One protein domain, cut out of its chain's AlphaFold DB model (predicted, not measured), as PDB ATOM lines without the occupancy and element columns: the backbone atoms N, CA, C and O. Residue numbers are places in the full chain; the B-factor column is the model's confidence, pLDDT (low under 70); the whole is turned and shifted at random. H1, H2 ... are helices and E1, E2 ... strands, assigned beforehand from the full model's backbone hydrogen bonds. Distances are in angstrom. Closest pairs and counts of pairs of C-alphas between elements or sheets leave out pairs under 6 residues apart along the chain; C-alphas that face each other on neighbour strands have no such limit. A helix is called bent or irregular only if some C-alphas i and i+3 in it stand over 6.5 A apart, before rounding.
ATOM      1  N   PHE A  32      64.086  61.250 106.826       65.12
ATOM      2  CA  PHE A  32      64.285  61.918 105.543       65.12
ATOM      3  C   PHE A  32      64.007  63.401 105.729       65.12
ATOM      4  O   PHE A  32      63.043  63.769 106.402       65.12
ATOM      5  N   TYR A  33      64.826  64.255 105.127       68.44
ATOM      6  CA  TYR A  33      64.486  65.663 104.988       68.44
ATOM      7  C   TYR A  33      64.924  66.168 103.621       68.44
ATOM      8  O   TYR A  33      65.970  65.784 103.100       68.44
ATOM      9  N   ALA A  34      64.100  67.027 103.040       68.69
ATOM     10  CA  ALA A  34      64.425  67.783 101.848       68.69
ATOM     11  C   ALA A  34      64.000  69.222 102.110       68.69
ATOM     12  O   ALA A  34      62.844  69.461 102.459       68.69
ATOM     13  N   TYR A  35      64.924  70.165 101.975       75.00
ATOM     14  CA  TYR A  35      64.599  71.582 102.044       75.00
ATOM     15  C   TYR A  35      65.230  72.311 100.866       75.00
ATOM     16  O   TYR A  35      66.347  72.012 100.443       75.00
ATOM     17  N   ALA A  36      64.470  73.249 100.317       74.62
ATOM     18  CA  ALA A  36      64.946  74.177  99.310       74.62
ATOM     19  C   ALA A  36      65.278  75.500  99.995       74.62
ATOM     20  O   ALA A  36      64.541  75.939 100.879       74.62
ATOM     21  N   GLN A  37      66.368  76.129  99.580       78.00
ATOM     22  CA  GLN A  37      66.757  77.454 100.032       78.00
ATOM     23  C   GLN A  37      66.885  78.369  98.814       78.00
ATOM     24  O   GLN A  37      67.476  77.987  97.803       78.00
ATOM     25  N   CYS A  38      66.306  79.563  98.909       77.50
ATOM     26  CA  CYS A  38      66.531  80.649  97.963       77.50
ATOM     27  C   CYS A  38      67.397  81.700  98.641       77.50
ATOM     28  O   CYS A  38      67.101  82.121  99.761       77.50
ATOM     29  N   GLN A  39      68.464  82.113  97.972       79.75
ATOM     30  CA  GLN A  39      69.320  83.197  98.413       79.75
ATOM     31  C   GLN A  39      69.561  84.151  97.250       79.75
ATOM     32  O   GLN A  39      69.921  83.728  96.155       79.75
ATOM     33  N   ARG A  40      69.395  85.449  97.494       81.19
ATOM     34  CA  ARG A  40      69.774  86.493  96.540       81.19
ATOM     35  C   ARG A  40      71.280  86.724  96.669       81.19
ATOM     36  O   ARG A  40      71.768  86.984  97.767       81.19
ATOM     37  N   VAL A  41      72.013  86.559  95.576       79.81
ATOM     38  CA  VAL A  41      73.475  86.683  95.529       79.81
ATOM     39  C   VAL A  41      73.833  87.742  94.497       79.81
ATOM     40  O   VAL A  41      73.253  87.775  93.414       79.81
ATOM     41  N   ILE A  42      74.781  88.612  94.834       85.06
ATOM     42  CA  ILE A  42      75.339  89.585  93.893       85.06
ATOM     43  C   ILE A  42      76.457  88.877  93.131       85.06
ATOM     44  O   ILE A  42      77.424  88.409  93.730       85.06
ATOM     45  N   ASP A  43      76.291  88.737  91.819       78.44
ATOM     46  CA  ASP A  43      77.299  88.140  90.947       78.44
ATOM     47  C   ASP A  43      78.530  89.057  90.841       78.44
ATOM     48  O   ASP A  43      78.472  90.254  91.119       78.44
ATOM     49  N   THR A  44      79.644  88.517  90.360       85.31
ATOM     50  CA  THR A  44      80.896  89.241  90.072       85.31
ATOM     51  C   THR A  44      80.715  90.462  89.159       85.31
ATOM     52  O   THR A  44      81.510  91.395  89.211       85.31
ATOM     53  N   ASN A  45      79.630  90.489  88.382       86.50
ATOM     54  CA  ASN A  45      79.239  91.598  87.510       86.50
ATOM     55  C   ASN A  45      78.356  92.660  88.203       86.50
ATOM     56  O   ASN A  45      77.802  93.522  87.526       86.50
ATOM     57  N   GLY A  46      78.141  92.567  89.520       81.69
ATOM     58  CA  GLY A  46      77.265  93.473  90.274       81.69
ATOM     59  C   GLY A  46      75.767  93.246  90.048       81.69
ATOM     60  O   GLY A  46      74.948  94.020  90.532       81.69
ATOM     61  N   LEU A  47      75.391  92.190  89.320       84.12
ATOM     62  CA  LEU A  47      73.994  91.844  89.065       84.12
ATOM     63  C   LEU A  47      73.456  90.942  90.172       84.12
ATOM     64  O   LEU A  47      74.053  89.913  90.487       84.12
ATOM     65  N   GLU A  48      72.295  91.289  90.716       81.81
ATOM     66  CA  GLU A  48      71.584  90.425  91.651       81.81
ATOM     67  C   GLU A  48      70.988  89.220  90.918       81.81
ATOM     68  O   GLU A  48      70.290  89.351  89.911       81.81
ATOM     69  N   ARG A  49      71.269  88.023  91.430       77.00
ATOM     70  CA  ARG A  49      70.744  86.760  90.917       77.00
ATOM     71  C   ARG A  49      70.157  85.947  92.058       77.00
ATOM     72  O   ARG A  49      70.739  85.846  93.137       77.00
ATOM     73  N   GLU A  50      69.010  85.330  91.812       77.56
ATOM     74  CA  GLU A  50      68.449  84.355  92.742       77.56
ATOM     75  C   GLU A  50      69.160  83.011  92.588       77.56
ATOM     76  O   GLU A  50      69.091  82.349  91.548       77.56
ATOM     77  N   HIS A  51      69.840  82.591  93.646       77.12
ATOM     78  CA  HIS A  51      70.443  81.280  93.755       77.12
ATOM     79  C   HIS A  51      69.532  80.354  94.556       77.12
ATOM     80  O   HIS A  51      69.320  80.513  95.758       77.12
ATOM     81  N   TRP A  52      69.007  79.351  93.869       75.81
ATOM     82  CA  TRP A  52      68.180  78.312  94.460       75.81
ATOM     83  C   TRP A  52      69.019  77.049  94.654       75.81
ATOM     84  O   TRP A  52      69.538  76.498  93.673       75.81
ATOM     85  N   SER A  53      69.085  76.554  95.889       77.81
ATOM     86  CA  SER A  53      69.734  75.296  96.263       77.81
ATOM     87  C   SER A  53      68.722  74.317  96.873       77.81
ATOM     88  O   SER A  53      67.712  74.711  97.458       77.81
ATOM     89  N   LEU A  54      68.965  73.018  96.691       78.62
ATOM     90  CA  LEU A  54      68.154  71.942  97.262       78.62
ATOM     91  C   LEU A  54      69.073  71.022  98.059       78.62
ATOM     92  O   LEU A  54      70.017  70.465  97.504       78.62
ATOM     93  N   ALA A  55      68.774  70.846  99.342       77.50
ATOM     94  CA  ALA A  55      69.485  69.931 100.216       77.50
ATOM     95  C   ALA A  55      68.569  68.764 100.586       77.50
ATOM     96  O   ALA A  55      67.426  68.956 101.005       77.50
ATOM     97  N   THR A  56      69.080  67.543 100.441       72.50
ATOM     98  CA  THR A  56      68.334  66.321 100.747       72.50
ATOM     99  C   THR A  56      69.166  65.366 101.580       72.50
ATOM    100  O   THR A  56      70.333  65.132 101.275       72.50
ATOM    101  N   PHE A  57      68.541  64.750 102.574       70.88
ATOM    102  CA  PHE A  57      69.137  63.723 103.413       70.88
ATOM    103  C   PHE A  57      68.209  62.524 103.524       70.88
ATOM    104  O   PHE A  57      66.982  62.658 103.587       70.88
ATOM    105  N   ARG A  58      68.820  61.341 103.585       69.56
ATOM    106  CA  ARG A  58      68.123  60.079 103.794       69.56
ATOM    107  C   ARG A  58      68.867  59.212 104.794       69.56
ATOM    108  O   ARG A  58      70.087  59.083 104.717       69.56
ATOM    109  N   ALA A  59      68.118  58.549 105.662       64.62
ATOM    110  CA  ALA A  59      68.639  57.481 106.494       64.62
ATOM    111  C   ALA A  59      69.048  56.269 105.635       64.62
ATOM    112  O   ALA A  59      68.390  55.935 104.644       64.62
ATOM    113  N   ASN A  60      70.117  55.575 106.037       66.44
ATOM    114  CA  ASN A  60      70.620  54.365 105.372       66.44
ATOM    115  C   ASN A  60      69.842  53.099 105.788       66.44
ATOM    116  O   ASN A  60      70.426  52.059 106.076       66.44
ATOM    117  N   THR A  61      68.516  53.191 105.873       65.12
ATOM    118  CA  THR A  61      67.636  52.052 106.175       65.12
ATOM    119  C   THR A  61      67.017  51.503 104.887       65.12
ATOM    120  O   THR A  61      66.997  52.188 103.862       65.12
ATOM    121  N   LEU A  62      66.485  50.272 104.905       62.44
ATOM    122  CA  LEU A  62      65.786  49.691 103.744       62.44
ATOM    123  C   LEU A  62      64.602  50.577 103.310       62.44
ATOM    124  O   LEU A  62      64.462  50.902 102.133       62.44
ATOM    125  N   ILE A  63      63.831  51.049 104.293       65.19
ATOM    126  CA  ILE A  63      62.749  52.029 104.124       65.19
ATOM    127  C   ILE A  63      63.301  53.328 103.524       65.19
ATOM    128  O   ILE A  63      62.692  53.917 102.637       65.19
ATOM    129  N   GLY A  64      64.496  53.761 103.930       60.88
ATOM    130  CA  GLY A  64      65.120  54.955 103.373       60.88
ATOM    131  C   GLY A  64      65.689  54.839 101.978       60.88
ATOM    132  O   GLY A  64      65.737  55.827 101.241       60.88
ATOM    133  N   ARG A  65      66.040  53.627 101.562       64.62
ATOM    134  CA  ARG A  65      66.396  53.347 100.175       64.62
ATOM    135  C   ARG A  65      65.181  53.374  99.254       64.62
ATOM    136  O   ARG A  65      65.346  53.773  98.106       64.62
ATOM    137  N   THR A  66      63.996  52.992  99.726       67.62
ATOM    138  CA  THR A  66      62.768  52.969  98.914       67.62
ATOM    139  C   THR A  66      61.980  54.274  99.037       67.62
ATOM    140  O   THR A  66      61.900  55.037  98.075       67.62
ATOM    141  N   VAL A  67      61.478  54.592 100.228       65.81
ATOM    142  CA  VAL A  67      60.658  55.783 100.503       65.81
ATOM    143  C   VAL A  67      61.476  57.064 100.354       65.81
ATOM    144  O   VAL A  67      61.019  58.023  99.735       65.81
ATOM    145  N   GLY A  68      62.726  57.070 100.829       66.56
ATOM    146  CA  GLY A  68      63.603  58.238 100.720       66.56
ATOM    147  C   GLY A  68      63.916  58.631  99.273       66.56
ATOM    148  O   GLY A  68      64.012  59.816  98.972       66.56
ATOM    149  N   ARG A  69      64.016  57.668  98.343       71.12
ATOM    150  CA  ARG A  69      64.207  57.967  96.910       71.12
ATOM    151  C   ARG A  69      62.982  58.639  96.299       71.12
ATOM    152  O   ARG A  69      63.141  59.624  95.586       71.12
ATOM    153  N   ILE A  70      61.786  58.132  96.601       72.31
ATOM    154  CA  ILE A  70      60.525  58.706  96.111       72.31
ATOM    155  C   ILE A  70      60.342  60.121  96.671       72.31
ATOM    156  O   ILE A  70      60.043  61.052  95.927       72.31
ATOM    157  N   TYR A  71      60.605  60.302  97.966       72.44
ATOM    158  CA  TYR A  71      60.523  61.601  98.629       72.44
ATOM    159  C   TYR A  71      61.496  62.630  98.025       72.44
ATOM    160  O   TYR A  71      61.099  63.754  97.717       72.44
ATOM    161  N   ILE A  72      62.753  62.237  97.782       75.25
ATOM    162  CA  ILE A  72      63.764  63.091  97.136       75.25
ATOM    163  C   ILE A  72      63.365  63.437  95.696       75.25
ATOM    164  O   ILE A  72      63.474  64.596  95.296       75.25
ATOM    165  N   ALA A  73      62.867  62.467  94.925       78.69
ATOM    166  CA  ALA A  73      62.404  62.705  93.561       78.69
ATOM    167  C   ALA A  73      61.261  63.733  93.528       78.69
ATOM    168  O   ALA A  73      61.302  64.681  92.742       78.69
ATOM    169  N   LEU A  74      60.290  63.611  94.436       76.56
ATOM    170  CA  LEU A  74      59.199  64.576  94.562       76.56
ATOM    171  C   LEU A  74      59.712  65.972  94.953       76.56
ATOM    172  O   LEU A  74      59.266  66.970  94.387       76.56
ATOM    173  N   ALA A  75      60.674  66.059  95.877       79.00
ATOM    174  CA  ALA A  75      61.290  67.326  96.266       79.00
ATOM    175  C   ALA A  75      62.017  68.005  95.091       79.00
ATOM    176  O   ALA A  75      61.867  69.211  94.897       79.00
ATOM    177  N   HIS A  76      62.726  67.236  94.257       80.00
ATOM    178  CA  HIS A  76      63.337  67.740  93.025       80.00
ATOM    179  C   HIS A  76      62.304  68.265  92.028       80.00
ATOM    180  O   HIS A  76      62.504  69.339  91.463       80.00
ATOM    181  N   VAL A  77      61.195  67.548  91.827       81.38
ATOM    182  CA  VAL A  77      60.114  67.992  90.933       81.38
ATOM    183  C   VAL A  77      59.500  69.296  91.440       81.38
ATOM    184  O   VAL A  77      59.360  70.244  90.668       81.38
ATOM    185  N   ARG A  78      59.206  69.399  92.743       78.31
ATOM    186  CA  ARG A  78      58.686  70.639  93.347       78.31
ATOM    187  C   ARG A  78      59.677  71.791  93.210       78.31
ATOM    188  O   ARG A  78      59.276  72.894  92.859       78.31
ATOM    189  N   PHE A  79      60.965  71.540  93.421       79.75
ATOM    190  CA  PHE A  79      62.017  72.538  93.244       79.75
ATOM    191  C   PHE A  79      62.170  73.000  91.789       79.75
ATOM    192  O   PHE A  79      62.292  74.195  91.530       79.75
ATOM    193  N   ALA A  80      62.107  72.077  90.827       80.69
ATOM    194  CA  ALA A  80      62.113  72.407  89.406       80.69
ATOM    195  C   ALA A  80      60.880  73.233  89.015       80.69
ATOM    196  O   ALA A  80      61.003  74.189  88.252       80.69
ATOM    197  N   HIS A  81      59.711  72.910  89.576       77.12
ATOM    198  CA  HIS A  81      58.512  73.726  89.421       77.12
ATOM    199  C   HIS A  81      58.680  75.119  90.028       77.12
ATOM    200  O   HIS A  81      58.351  76.075  89.346       77.12
ATOM    201  N   MET A  82      59.238  75.265  91.233       71.44
ATOM    202  CA  MET A  82      59.492  76.586  91.834       71.44
ATOM    203  C   MET A  82      60.467  77.424  90.994       71.44
ATOM    204  O   MET A  82      60.185  78.587  90.719       71.44
ATOM    205  N   LYS A  83      61.555  76.821  90.491       70.88
ATOM    206  CA  LYS A  83      62.491  77.483  89.563       70.88
ATOM    207  C   LYS A  83      61.820  77.944  88.264       70.88
ATOM    208  O   LYS A  83      62.157  79.005  87.757       70.88
ATOM    209  N   ARG A  84      60.910  77.138  87.702       70.88
ATOM    210  CA  ARG A  84      60.211  77.444  86.437       70.88
ATOM    211  C   ARG A  84      59.033  78.395  86.608       70.88
ATOM    212  O   ARG A  84      58.773  79.180  85.707       70.88
ATOM    213  N   ALA A  85      58.320  78.299  87.729       67.00
ATOM    214  CA  ALA A  85      57.163  79.130  88.045       67.00
ATOM    215  C   ALA A  85      57.541  80.594  88.233       67.00
ATOM    216  O   ALA A  85      56.660  81.441  88.193       67.00
ATOM    217  N   GLY A  86      58.832  80.886  88.407       60.25
ATOM    218  CA  GLY A  86      59.315  82.241  88.362       60.25
ATOM    219  C   GLY A  86      58.575  83.125  89.353       60.25
ATOM    220  O   GLY A  86      57.958  84.109  88.957       60.25
ATOM    221  N   THR A  87      58.819  82.916  90.644       48.72
ATOM    222  CA  THR A  87      58.957  84.052  91.574       48.72
ATOM    223  C   THR A  87      60.200  84.887  91.203       48.72
ATOM    224  O   THR A  87      60.951  85.330  92.050       48.72
ATOM    225  N   VAL A  88      60.425  85.063  89.902       49.62
ATOM    226  CA  VAL A  88      61.362  85.962  89.263       49.62
ATOM    227  C   VAL A  88      60.608  87.277  89.256       49.62
ATOM    228  O   VAL A  88      59.872  87.592  88.321       49.62
ATOM    229  N   VAL A  89      60.741  88.021  90.353       47.56
ATOM    230  CA  VAL A  89      60.599  89.470  90.255       47.56
ATOM    231  C   VAL A  89      61.782  89.905  89.402       47.56
ATOM    232  O   VAL A  89      62.928  89.900  89.852       47.56
ATOM    233  N   ARG A  90      61.488  90.115  88.123       40.47
ATOM    234  CA  ARG A  90      62.395  90.738  87.173       40.47
ATOM    235  C   ARG A  90      62.538  92.216  87.501       40.47
ATOM    236  O   ARG A  90      61.520  92.808  87.928       40.47
TER     237      ARG A  90
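Overview. This is residues 32 to 90 of the 90 residues of an uncharacterized protein of Ralstonia sp. MD27 (UniProt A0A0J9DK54). A long, narrow hairpin of two strands, E1 and E2, makes a two-stranded ribbon, and one long helix, H1, folds back along one face of it, with no named element over the other face. The ribbon and the helix are shifted along the long axis: the loop between the strands, residues 43 to 47, is at one end, the beginning of H1 at the other. The printed part has 59 residues with two named strands and one named helix, in the order E1, E2, H1; the sheet is antiparallel, in the order E1 - E2, and the class is mixed, helices and strands. The whole is loose, with a radius of gyration of the C-alphas of 14.8 A, and its outline is a rod of 47 by 22 by 12 A.

Arrangement. E1, residues 32 to 42, and E2, residues 48 to 58, are antiparallel neighbours that form a hairpin, with 164 degrees between their N-to-C directions. The C-alphas of Phe 32 and Arg 58 face each other at 4.6 A, and those of Ile 42 and Glu 48 at 4.5 A. N 35 and O 55 are within hydrogen-bond range at 2.9 A, as are N 49 and O 41 at 2.8 A. H1, residues 62 to 85, follows E2 after a tight link of 3 residues. The closest C-alphas of E2 and H1 are those of Arg 58 and Gly 68, 5.8 A apart. The closest C-alphas of E1 and H1 are those of Phe 32 and Gly 68, 6.1 A apart. Residues 64 to 83 of H1 have C-alphas within 10 A of the strands, in 32 pairs with E2 and 28 with E1. H1 has a kink of 27 degrees near residue 69 and is not bent; 19 of its 20 O i to N i+4 pairs are within hydrogen-bond range.

Along the chain. E1 begins at C-alpha 32, at (64.285, 61.918, 105.543), and is 32.0 A long from first to last C-alpha. E2 begins at C-alpha 48, at (71.584, 90.425, 91.651), and is 32.9 A long. H1 is 34.5 A long and ends at C-alpha 85, at (57.163, 79.130, 88.045).

Size, cuts and confidence. The two C-alphas farthest apart are those of Gly 46 and Leu 62, at 47.2 A. The printed part has no cut, and it ends at residue 90, the chain's last. Both links, E1 to E2 and E2 to H1, are tight. The mean pLDDT of the printed part is 72.3; residues 32 to 34, 58 to 68 and 85 to 90 are under 70.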